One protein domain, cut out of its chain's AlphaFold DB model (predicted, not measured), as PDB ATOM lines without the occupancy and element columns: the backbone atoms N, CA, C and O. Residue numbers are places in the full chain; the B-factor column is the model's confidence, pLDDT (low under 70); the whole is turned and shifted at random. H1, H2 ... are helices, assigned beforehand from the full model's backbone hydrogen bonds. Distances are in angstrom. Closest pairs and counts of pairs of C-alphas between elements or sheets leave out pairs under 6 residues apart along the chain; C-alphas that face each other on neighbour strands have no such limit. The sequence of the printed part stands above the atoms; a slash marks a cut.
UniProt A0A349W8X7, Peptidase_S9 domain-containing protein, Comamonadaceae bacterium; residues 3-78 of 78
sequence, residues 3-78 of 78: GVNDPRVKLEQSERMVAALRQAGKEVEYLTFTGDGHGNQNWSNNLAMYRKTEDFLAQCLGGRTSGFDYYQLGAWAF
ATOM      1  N   GLY A   3      21.810 -34.883  -6.551       96.38
ATOM      2  CA  GLY A   3      22.928 -35.098  -7.478       96.38
ATOM      3  C   GLY A   3      24.218 -34.479  -6.942       96.38
ATOM      4  O   GLY A   3      24.267 -33.281  -6.677       96.38
ATOM      5  N   VAL A   4      25.272 -35.277  -6.763       95.56
ATOM      6  CA  VAL A   4      26.511 -34.839  -6.081       95.56
ATOM      7  C   VAL A   4      27.171 -33.638  -6.772       95.56
ATOM      8  O   VAL A   4      27.801 -32.816  -6.110       95.56
ATOM      9  N   ASN A   5      26.993 -33.501  -8.087       94.81
ATOM     10  CA  ASN A   5      27.585 -32.435  -8.890       94.81
ATOM     11  C   ASN A   5      26.620 -31.263  -9.144       94.81
ATOM     12  O   ASN A   5      26.816 -30.526 -10.112       94.81
ATOM     13  N   ASP A   6      25.552 -31.091  -8.350       96.06
ATOM     14  CA  ASP A   6      24.580 -30.010  -8.550       96.06
ATOM     15  C   ASP A   6      25.259 -28.622  -8.426       96.06
ATOM     16  O   ASP A   6      25.755 -28.238  -7.359       96.06
ATOM     17  N   PRO A   7      25.309 -27.831  -9.521       94.75
ATOM     18  CA  PRO A   7      25.941 -26.517  -9.493       94.75
ATOM     19  C   PRO A   7      25.027 -25.426  -8.916       94.75
ATOM     20  O   PRO A   7      25.514 -24.342  -8.598       94.75
ATOM     21  N   ARG A   8      23.716 -25.682  -8.815       96.75
ATOM     22  CA  ARG A   8      22.681 -24.726  -8.397       96.75
ATOM     23  C   ARG A   8      22.384 -24.843  -6.910       96.75
ATOM     24  O   ARG A   8      22.328 -23.826  -6.221       96.75
ATOM     25  N   VAL A   9      22.194 -26.068  -6.424       96.81
ATOM     26  CA  VAL A   9      21.903 -26.358  -5.017       96.81
ATOM     27  C   VAL A   9      22.998 -27.260  -4.483       96.81
ATOM     28  O   VAL A   9      23.169 -28.376  -4.936       96.81
ATOM     29  N   LYS A  10      23.768 -26.760  -3.522       96.56
ATOM     30  CA  LYS A  10      24.911 -27.483  -2.963       96.56
ATOM     31  C   LYS A  10      24.464 -28.704  -2.143       96.56
ATOM     32  O   LYS A  10      23.491 -28.599  -1.390       96.56
ATOM     33  N   LEU A  11      25.196 -29.819  -2.249       96.44
ATOM     34  CA  LEU A  11      24.905 -31.092  -1.567       96.44
ATOM     35  C   LEU A  11      24.726 -30.909  -0.052       96.44
ATOM     36  O   LEU A  11      23.808 -31.467   0.555       96.44
ATOM     37  N   GLU A  12      25.538 -30.032   0.536       97.56
ATOM     38  CA  GLU A  12      25.550 -29.696   1.957       97.56
ATOM     39  C   GLU A  12      24.188 -29.174   2.450       97.56
ATOM     40  O   GLU A  12      23.864 -29.298   3.631       97.56
ATOM     41  N   GLN A  13      23.354 -28.605   1.569       97.69
ATOM     42  CA  GLN A  13      21.993 -28.188   1.927       97.69
ATOM     43  C   GLN A  13      21.131 -29.392   2.321       97.69
ATOM     44  O   GLN A  13      20.427 -29.347   3.333       97.69
ATOM     45  N   SER A  14      21.205 -30.483   1.553       97.81
ATOM     46  CA  SER A  14      20.511 -31.726   1.891       97.81
ATOM     47  C   SER A  14      21.145 -32.410   3.097       97.81
ATOM     48  O   SER A  14      20.414 -32.838   3.990       97.81
ATOM     49  N   GLU A  15      22.475 -32.452   3.189       98.00
ATOM     50  CA  GLU A  15      23.167 -33.082   4.323       98.00
ATOM     51  C   GLU A  15      22.821 -32.423   5.662       98.00
ATOM     52  O   GLU A  15      22.542 -33.119   6.641       98.00
ATOM     53  N   ARG A  16      22.747 -31.087   5.699       98.50
ATOM     54  CA  ARG A  16      22.318 -30.341   6.890       98.50
ATOM     55  C   ARG A  16      20.904 -30.710   7.331       98.50
ATOM     56  O   ARG A  16      20.670 -30.889   8.525       98.50
ATOM     57  N   MET A  17      19.970 -30.831   6.387       98.31
ATOM     58  CA  MET A  17      18.592 -31.225   6.692       98.31
ATOM     59  C   MET A  17      18.527 -32.667   7.208       98.31
ATOM     60  O   MET A  17      17.893 -32.934   8.226       98.31
ATOM     61  N   VAL A  18      19.225 -33.592   6.546       98.38
ATOM     62  CA  VAL A  18      19.286 -35.005   6.948       98.38
ATOM     63  C   VAL A  18      19.870 -35.146   8.353       98.38
ATOM     64  O   VAL A  18      19.322 -35.885   9.170       98.38
ATOM     65  N   ALA A  19      20.944 -34.415   8.663       98.38
ATOM     66  CA  ALA A  19      21.537 -34.405   9.996       98.38
ATOM     67  C   ALA A  19      20.546 -33.899  11.056       98.38
ATOM     68  O   ALA A  19      20.371 -34.555  12.083       98.38
ATOM     69  N   ALA A  20      19.851 -32.786  10.790       98.62
ATOM     70  CA  ALA A  20      18.862 -32.225  11.711       98.62
ATOM     71  C   ALA A  20      17.677 -33.176  11.958       98.62
ATOM     72  O   ALA A  20      17.274 -33.388  13.100       98.62
ATOM     73  N   LEU A  21      17.145 -33.799  10.904       98.44
ATOM     74  CA  LEU A  21      16.048 -34.762  11.018       98.44
ATOM     75  C   LEU A  21      16.456 -36.014  11.808       98.44
ATOM     76  O   LEU A  21      15.702 -36.464  12.671       98.44
ATOM     77  N   ARG A  22      17.667 -36.537  11.575       98.25
ATOM     78  CA  ARG A  22      18.211 -37.669  12.343       98.25
ATOM     79  C   ARG A  22      18.408 -37.315  13.817       98.25
ATOM     80  O   ARG A  22      18.036 -38.104  14.678       98.25
ATOM     81  N   GLN A  23      18.928 -36.122  14.118       98.50
ATOM     82  CA  GLN A  23      19.040 -35.621  15.497       98.50
ATOM     83  C   GLN A  23      17.671 -35.484  16.178       98.50
ATOM     84  O   GLN A  23      17.550 -35.737  17.372       98.50
ATOM     85  N   ALA A  24      16.628 -35.150  15.416       98.56
ATOM     86  CA  ALA A  24      15.247 -35.101  15.890       98.56
ATOM     87  C   ALA A  24      14.564 -36.485  15.985       98.56
ATOM     88  O   ALA A  24      13.349 -36.554  16.191       98.56
ATOM     89  N   GLY A  25      15.307 -37.584  15.800       98.06
ATOM     90  CA  GLY A  25      14.781 -38.949  15.868       98.06
ATOM     91  C   GLY A  25      13.809 -39.296  14.738       98.06
ATOM     92  O   GLY A  25      12.964 -40.173  14.908       98.06
ATOM     93  N   LYS A  26      13.870 -38.586  13.605       97.69
ATOM     94  CA  LYS A  26      13.064 -38.899  12.422       97.69
ATOM     95  C   LYS A  26      13.784 -39.915  11.551       97.69
ATOM     96  O   LYS A  26      14.991 -39.819  11.329       97.69
ATOM     97  N   GLU A  27      13.017 -40.861  11.027       95.12
ATOM     98  CA  GLU A  27      13.491 -41.751   9.979       95.12
ATOM     99  C   GLU A  27      13.646 -40.956   8.679       95.12
ATOM    100  O   GLU A  27      12.752 -40.207   8.283       95.12
ATOM    101  N   VAL A  28      14.817 -41.070   8.050       96.12
ATOM    102  CA  VAL A  28      15.146 -40.340   6.823       96.12
ATOM    103  C   VAL A  28      15.902 -41.251   5.881       96.12
ATOM    104  O   VAL A  28      17.055 -41.613   6.141       96.12
ATOM    105  N   GLU A  29      15.283 -41.531   4.741       95.12
ATOM    106  CA  GLU A  29      15.972 -42.109   3.601       95.12
ATOM    107  C   GLU A  29      16.663 -40.999   2.797       95.12
ATOM    108  O   GLU A  29      16.055 -40.007   2.387       95.12
ATOM    109  N   TYR A  30      17.970 -41.150   2.586       96.19
ATOM    110  CA  TYR A  30      18.785 -40.183   1.861       96.19
ATOM    111  C   TYR A  30      19.620 -40.892   0.803       96.19
ATOM    112  O   TYR A  30      20.468 -41.717   1.130       96.19
ATOM    113  N   LEU A  31      19.368 -40.551  -0.461       94.75
ATOM    114  CA  LEU A  31      20.122 -41.033  -1.615       94.75
ATOM    115  C   LEU A  31      20.879 -39.886  -2.273       94.75
ATOM    116  O   LEU A  31      20.315 -38.806  -2.486       94.75
ATOM    117  N   THR A  32      22.117 -40.166  -2.658       95.06
ATOM    118  CA  THR A  32      22.947 -39.302  -3.491       95.06
ATOM    119  C   THR A  32      23.274 -40.003  -4.803       95.06
ATOM    120  O   THR A  32      23.446 -41.221  -4.843       95.06
ATOM    121  N   PHE A  33      23.347 -39.232  -5.883       93.69
ATOM    122  CA  PHE A  33      23.635 -39.741  -7.219       93.69
ATOM    123  C   PHE A  33      24.948 -39.145  -7.721       93.69
ATOM    124  O   PHE A  33      25.032 -37.958  -8.048       93.69
ATOM    125  N   THR A  34      26.001 -39.962  -7.744       87.00
ATOM    126  CA  THR A  34      27.300 -39.569  -8.303       87.00
ATOM    127  C   THR A  34      27.170 -39.380  -9.812       87.00
ATOM    128  O   THR A  34      26.516 -40.172 -10.487       87.00
ATOM    129  N   GLY A  35      27.784 -38.328 -10.355       86.81
ATOM    130  CA  GLY A  35      27.700 -37.993 -11.781       86.81
ATOM    131  C   GLY A  35      26.534 -37.063 -12.127       86.81
ATOM    132  O   GLY A  35      26.710 -36.196 -12.981       86.81
ATOM    133  N   ASP A  36      25.406 -37.158 -11.422       90.69
ATOM    134  CA  ASP A  36      24.254 -36.274 -11.635       90.69
ATOM    135  C   ASP A  36      24.457 -34.877 -11.027       90.69
ATOM    136  O   ASP A  36      25.171 -34.696 -10.036       90.69
ATOM    137  N   GLY A  37      23.815 -33.886 -11.652       91.56
ATOM    138  CA  GLY A  37      23.791 -32.490 -11.215       91.56
ATOM    139  C   GLY A  37      22.420 -32.099 -10.663       91.56
ATOM    140  O   GLY A  37      21.801 -32.855  -9.927       91.56
ATOM    141  N   HIS A  38      21.908 -30.929 -11.057       94.69
ATOM    142  CA  HIS A  38      20.579 -30.471 -10.615       94.69
ATOM    143  C   HIS A  38      19.411 -31.317 -11.149       94.69
ATOM    144  O   HIS A  38      18.312 -31.304 -10.603       94.69
ATOM    145  N   GLY A  39      19.640 -32.022 -12.253       87.00
ATOM    146  CA  GLY A  39      18.732 -33.024 -12.790       87.00
ATOM    147  C   GLY A  39      19.479 -34.333 -12.994       87.00
ATOM    148  O   GLY A  39      20.697 -34.334 -13.209       87.00
ATOM    149  N   ASN A  40      18.730 -35.427 -12.956       85.56
ATOM    150  CA  ASN A  40      19.260 -36.762 -13.177       85.56
ATOM    151  C   ASN A  40      19.294 -37.053 -14.680       85.56
ATOM    152  O   ASN A  40      18.254 -37.042 -15.345       85.56
ATOM    153  N   GLN A  41      20.482 -37.309 -15.224       83.69
ATOM    154  CA  GLN A  41      20.648 -37.629 -16.650       83.69
ATOM    155  C   GLN A  41      20.921 -39.116 -16.871       83.69
ATOM    156  O   GLN A  41      20.615 -39.643 -17.941       83.69
ATOM    157  N   ASN A  42      21.450 -39.813 -15.862       89.19
ATOM    158  CA  ASN A  42      21.689 -41.245 -15.949       89.19
ATOM    159  C   ASN A  42      20.384 -42.042 -15.754       89.19
ATOM    160  O   ASN A  42      19.661 -41.866 -14.772       89.19
ATOM    161  N   TRP A  43      20.086 -42.944 -16.691       91.44
ATOM    162  CA  TRP A  43      18.900 -43.794 -16.636       91.44
ATOM    163  C   TRP A  43      18.898 -44.741 -15.421       91.44
ATOM    164  O   TRP A  43      17.831 -44.965 -14.850       91.44
ATOM    165  N   SER A  44      20.057 -45.254 -14.987       91.94
ATOM    166  CA  SER A  44      20.153 -46.147 -13.825       91.94
ATOM    167  C   SER A  44      19.855 -45.394 -12.526       91.94
ATOM    168  O   SER A  44      19.086 -45.874 -11.691       91.94
ATOM    169  N   ASN A  45      20.350 -44.158 -12.403       92.62
ATOM    170  CA  ASN A  45      20.013 -43.263 -11.292       92.62
ATOM    171  C   ASN A  45      18.531 -42.870 -11.312       92.62
ATOM    172  O   ASN A  45      17.886 -42.858 -10.265       92.62
ATOM    173  N   ASN A  46      17.960 -42.610 -12.494       92.38
ATOM    174  CA  ASN A  46      16.524 -42.368 -12.641       92.38
ATOM    175  C   ASN A  46      15.694 -43.566 -12.179       92.38
ATOM    176  O   ASN A  46      14.744 -43.387 -11.420       92.38
ATOM    177  N   LEU A  47      16.068 -44.786 -12.575       93.31
ATOM    178  CA  LEU A  47      15.394 -45.996 -12.115       93.31
ATOM    179  C   LEU A  47      15.473 -46.122 -10.589       93.31
ATOM    180  O   LEU A  47      14.446 -46.314  -9.945       93.31
ATOM    181  N   ALA A  48      16.658 -45.953  -9.998       91.81
ATOM    182  CA  ALA A  48      16.827 -45.981  -8.545       91.81
ATOM    183  C   ALA A  48      15.977 -44.910  -7.839       91.81
ATOM    184  O   ALA A  48      15.324 -45.203  -6.837       91.81
ATOM    185  N   MET A  49      15.939 -43.689  -8.383       93.75
ATOM    186  CA  MET A  49      15.107 -42.593  -7.888       93.75
ATOM    187  C   MET A  49      13.625 -42.980  -7.889       93.75
ATOM    188  O   MET A  49      12.993 -42.929  -6.838       93.75
ATOM    189  N   TYR A  50      13.085 -43.416  -9.032       93.81
ATOM    190  CA  TYR A  50      11.672 -43.784  -9.147       93.81
ATOM    191  C   TYR A  50      11.292 -44.919  -8.197       93.81
ATOM    192  O   TYR A  50      10.270 -44.814  -7.526       93.81
ATOM    193  N   ARG A  51      12.145 -45.947  -8.082       93.88
ATOM    194  CA  ARG A  51      11.957 -47.095  -7.176       93.88
ATOM    195  C   ARG A  51      11.871 -46.661  -5.715       93.88
ATOM    196  O   ARG A  51      10.934 -47.000  -5.003       93.88
ATOM    197  N   LYS A  52      12.810 -45.825  -5.277       94.25
ATOM    198  CA  LYS A  52      12.793 -45.299  -3.909       94.25
ATOM    199  C   LYS A  52      11.620 -44.360  -3.648       94.25
ATOM    200  O   LYS A  52      11.068 -44.366  -2.553       94.25
ATOM    201  N   THR A  53      11.205 -43.577  -4.643       94.94
ATOM    202  CA  THR A  53      10.017 -42.729  -4.517       94.94
ATOM    203  C   THR A  53       8.739 -43.558  -4.395       94.94
ATOM    204  O   THR A  53       7.933 -43.260  -3.515       94.94
ATOM    205  N   GLU A  54       8.537 -44.593  -5.220       96.00
ATOM    206  CA  GLU A  54       7.346 -45.449  -5.099       96.00
ATOM    207  C   GLU A  54       7.316 -46.203  -3.766       96.00
ATOM    208  O   GLU A  54       6.262 -46.245  -3.136       96.00
ATOM    209  N   ASP A  55       8.455 -46.720  -3.295       94.56
ATOM    210  CA  ASP A  55       8.539 -47.452  -2.028       94.56
ATOM    211  C   ASP A  55       8.190 -46.548  -0.842       94.56
ATOM    212  O   ASP A  55       7.355 -46.905  -0.008       94.56
ATOM    213  N   PHE A  56       8.767 -45.342  -0.800       94.94
ATOM    214  CA  PHE A  56       8.466 -44.349   0.229       94.94
ATOM    215  C   PHE A  56       6.980 -43.962   0.229       94.94
ATOM    216  O   PHE A  56       6.327 -43.956   1.274       94.94
ATOM    217  N   LEU A  57       6.413 -43.667  -0.946       96.12
ATOM    218  CA  LEU A  57       5.002 -43.290  -1.052       96.12
ATOM    219  C   LEU A  57       4.074 -44.450  -0.681       96.12
ATOM    220  O   LEU A  57       3.084 -44.217   0.007       96.12
ATOM    221  N   ALA A  58       4.403 -45.686  -1.064       96.44
ATOM    222  CA  ALA A  58       3.635 -46.867  -0.685       96.44
ATOM    223  C   ALA A  58       3.638 -47.091   0.835       96.44
ATOM    224  O   ALA A  58       2.606 -47.445   1.403       96.44
ATOM    225  N   GLN A  59       4.761 -46.834   1.511       94.31
ATOM    226  CA  GLN A  59       4.848 -46.918   2.973       94.31
ATOM    227  C   GLN A  59       4.037 -45.823   3.676       94.31
ATOM    228  O   GLN A  59       3.374 -46.097   4.676       94.31
ATOM    229  N   CYS A  60       4.067 -44.588   3.170       95.44
ATOM    230  CA  CYS A  60       3.396 -43.459   3.817       95.44
ATOM    231  C   CYS A  60       1.901 -43.348   3.486       95.44
ATOM    232  O   CYS A  60       1.113 -42.943   4.338       95.44
ATOM    233  N   LEU A  61       1.518 -43.646   2.244       97.38
ATOM    234  CA  LEU A  61       0.183 -43.383   1.694       97.38
ATOM    235  C   LEU A  61      -0.552 -44.664   1.270       97.38
ATOM    236  O   LEU A  61      -1.729 -44.605   0.912       97.38
ATOM    237  N   GLY A  62       0.119 -45.817   1.311       95.31
ATOM    238  CA  GLY A  62      -0.380 -47.062   0.734       95.31
ATOM    239  C   GLY A  62      -0.244 -47.102  -0.792       95.31
ATOM    240  O   GLY A  62       0.274 -46.189  -1.432       95.31
ATOM    241  N   GLY A  63      -0.735 -48.183  -1.394       95.50
ATOM    242  CA  GLY A  63      -0.700 -48.390  -2.843       95.50
ATOM    243  C   GLY A  63       0.292 -49.466  -3.274       95.50
ATOM    244  O   GLY A  63       0.770 -50.261  -2.467       95.50
ATOM    245  N   ARG A  64       0.541 -49.536  -4.585       94.19
ATOM    246  CA  ARG A  64       1.449 -50.521  -5.183       94.19
ATOM    247  C   ARG A  64       2.800 -49.876  -5.454       94.19
ATOM    248  O   ARG A  64       2.847 -48.780  -6.000       94.19
ATOM    249  N   THR A  65       3.854 -50.609  -5.140       94.81
ATOM    250  CA  THR A  65       5.208 -50.416  -5.669       94.81
ATOM    251  C   THR A  65       5.467 -51.528  -6.680       94.81
ATOM    252  O   THR A  65       4.901 -52.622  -6.550       94.81
ATOM    253  N   SER A  66       6.281 -51.272  -7.701       89.50
ATOM    254  CA  SER A  66       6.685 -52.337  -8.620       89.50
ATOM    255  C   SER A  66       7.800 -53.232  -8.057       89.50
ATOM    256  O   SER A  66       8.089 -54.270  -8.647       89.50
ATOM    257  N   GLY A  67       8.364 -52.900  -6.888       87.06
ATOM    258  CA  GLY A  67       9.316 -53.749  -6.171       87.06
ATOM    259  C   GLY A  67      10.607 -54.001  -6.956       87.06
ATOM    260  O   GLY A  67      11.034 -53.153  -7.745       87.06
ATOM    261  N   PHE A  68      11.229 -55.164  -6.726       87.50
ATOM    262  CA  PHE A  68      12.442 -55.561  -7.439       87.50
ATOM    263  C   PHE A  68      12.147 -56.111  -8.838       87.50
ATOM    264  O   PHE A  68      11.272 -56.966  -8.987       87.50
ATOM    265  N   ASP A  69      12.916 -55.688  -9.847       88.31
ATOM    266  CA  ASP A  69      12.776 -56.175 -11.223       88.31
ATOM    267  C   ASP A  69      14.110 -56.383 -11.969       88.31
ATOM    268  O   ASP A  69      15.200 -56.054 -11.498       88.31
ATOM    269  N   TYR A  70      14.019 -56.944 -13.180       89.94
ATOM    270  CA  TYR A  70      15.185 -57.205 -14.030       89.94
ATOM    271  C   TYR A  70      15.866 -55.930 -14.553       89.94
ATOM    272  O   TYR A  70      17.045 -55.978 -14.909       89.94
ATOM    273  N   TYR A  71      15.173 -54.788 -14.588       89.19
ATOM    274  CA  TYR A  71      15.777 -53.521 -15.002       89.19
ATOM    275  C   TYR A  71      16.762 -53.011 -13.951       89.19
ATOM    276  O   TYR A  71      17.789 -52.440 -14.316       89.19
ATOM    277  N   GLN A  72      16.513 -53.275 -12.664       88.88
ATOM    278  CA  GLN A  72      17.469 -52.960 -11.599       88.88
ATOM    279  C   GLN A  72      18.746 -53.800 -11.692       88.88
ATOM    280  O   GLN A  72      19.830 -53.268 -11.471       88.88
ATOM    281  N   LEU A  73      18.649 -55.075 -12.092       88.44
ATOM    282  CA  LEU A  73      19.838 -55.882 -12.399       88.44
ATOM    283  C   LEU A  73      20.624 -55.292 -13.573       88.44
ATOM    284  O   LEU A  73      21.845 -55.171 -13.500       88.44
ATOM    285  N   GLY A  74      19.924 -54.881 -14.636       87.25
ATOM    286  CA  GLY A  74      20.541 -54.199 -15.774       87.25
ATOM    287  C   GLY A  74      21.233 -52.892 -15.376       87.25
ATOM    288  O   GLY A  74      22.323 -52.614 -15.859       87.25
ATOM    289  N   ALA A  75      20.643 -52.131 -14.452       86.69
ATOM    290  CA  ALA A  75      21.182 -50.866 -13.955       86.69
ATOM    291  C   ALA A  75      22.448 -51.017 -13.094       86.69
ATOM    292  O   ALA A  75      23.127 -50.026 -12.844       86.69
ATOM    293  N   TRP A  76      22.752 -52.224 -12.607       81.31
ATOM    294  CA  TRP A  76      24.001 -52.520 -11.896       81.31
ATOM    295  C   TRP A  76      25.086 -53.089 -12.809       81.31
ATOM    296  O   TRP A  76      26.264 -53.038 -12.463       81.31
ATOM    297  N   ALA A  77      24.693 -53.666 -13.944       81.62
ATOM    298  CA  ALA A  77      25.615 -54.278 -14.894       81.62
ATOM    299  C   ALA A  77      26.282 -53.259 -15.836       81.62
ATOM    300  O   ALA A  77      27.344 -53.557 -16.384       81.62
ATOM    301  N   PHE A  78      25.668 -52.088 -16.026       61.47
ATOM    302  CA  PHE A  78      26.092 -51.024 -16.941       61.47
ATOM    303  C   PHE A  78      26.040 -49.660 -16.250       61.47
ATOM    304  O   PHE A  78      26.834 -48.780 -16.650       61.47
TER     305      PHE A  78
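What this domain is: This is residues 3 to 78 of the 78 residues of the protein "Peptidase_S9 domain-containing protein" of Comamonadaceae bacterium (UniProt A0A349W8X7). This is a flat layout of three helices: the longest, H2, has the short helix H3 packed on its first residues, 43 to 48, while H1 is set off on the other side of H2 with no helix touching it. The long unnamed stretch that joins H1 to H2 passes between these two helices with residues 28 to 33, and residues 20 to 25, the last four of H1 among them, stick out. The printed part has 76 residues, with three named helices in the order H1, H2, H3 and no named strand, and its class is all helix. It is only just loose, close to compact, with a radius of gyration of the C-alphas of 14.2 A and spans of 36 by 32 by 17 A.

Where its parts are: H2 covers residues 43 to 61 and is 26.2 A long, from C-alpha 43 at (18.900, -43.794, -16.636) to C-alpha 61 at (0.183, -43.383, 1.694). H3 covers residues 70 to 77 and is 10.9 A long. H1 covers residues 11 to 23 and is 18.6 A long, beginning with C-alpha 11 at (24.905, -31.092, -1.567).

How they stand to each other: H2 touches H3 with residues 43 to 48 alone; their closest C-alphas, those of Ser 44 and Ala 75, are 4.8 A apart. The two run opposite ways at a steep tilt of 47 degrees. H1 is apart from H2 and from H3. In H1, H2 and H3 every O i to N i+4 pair is within hydrogen-bond range.

The domain as a whole: The two farthest C-alphas, of Ala 24 and Phe 78, are 38.1 A apart. The printed part has no cut. H1 and H2 are joined by a long link, residues 24 to 42, and H2 and H3 by a short one of 8 residues. Mean pLDDT of the printed part is 93.1; residue 78 alone is under 70.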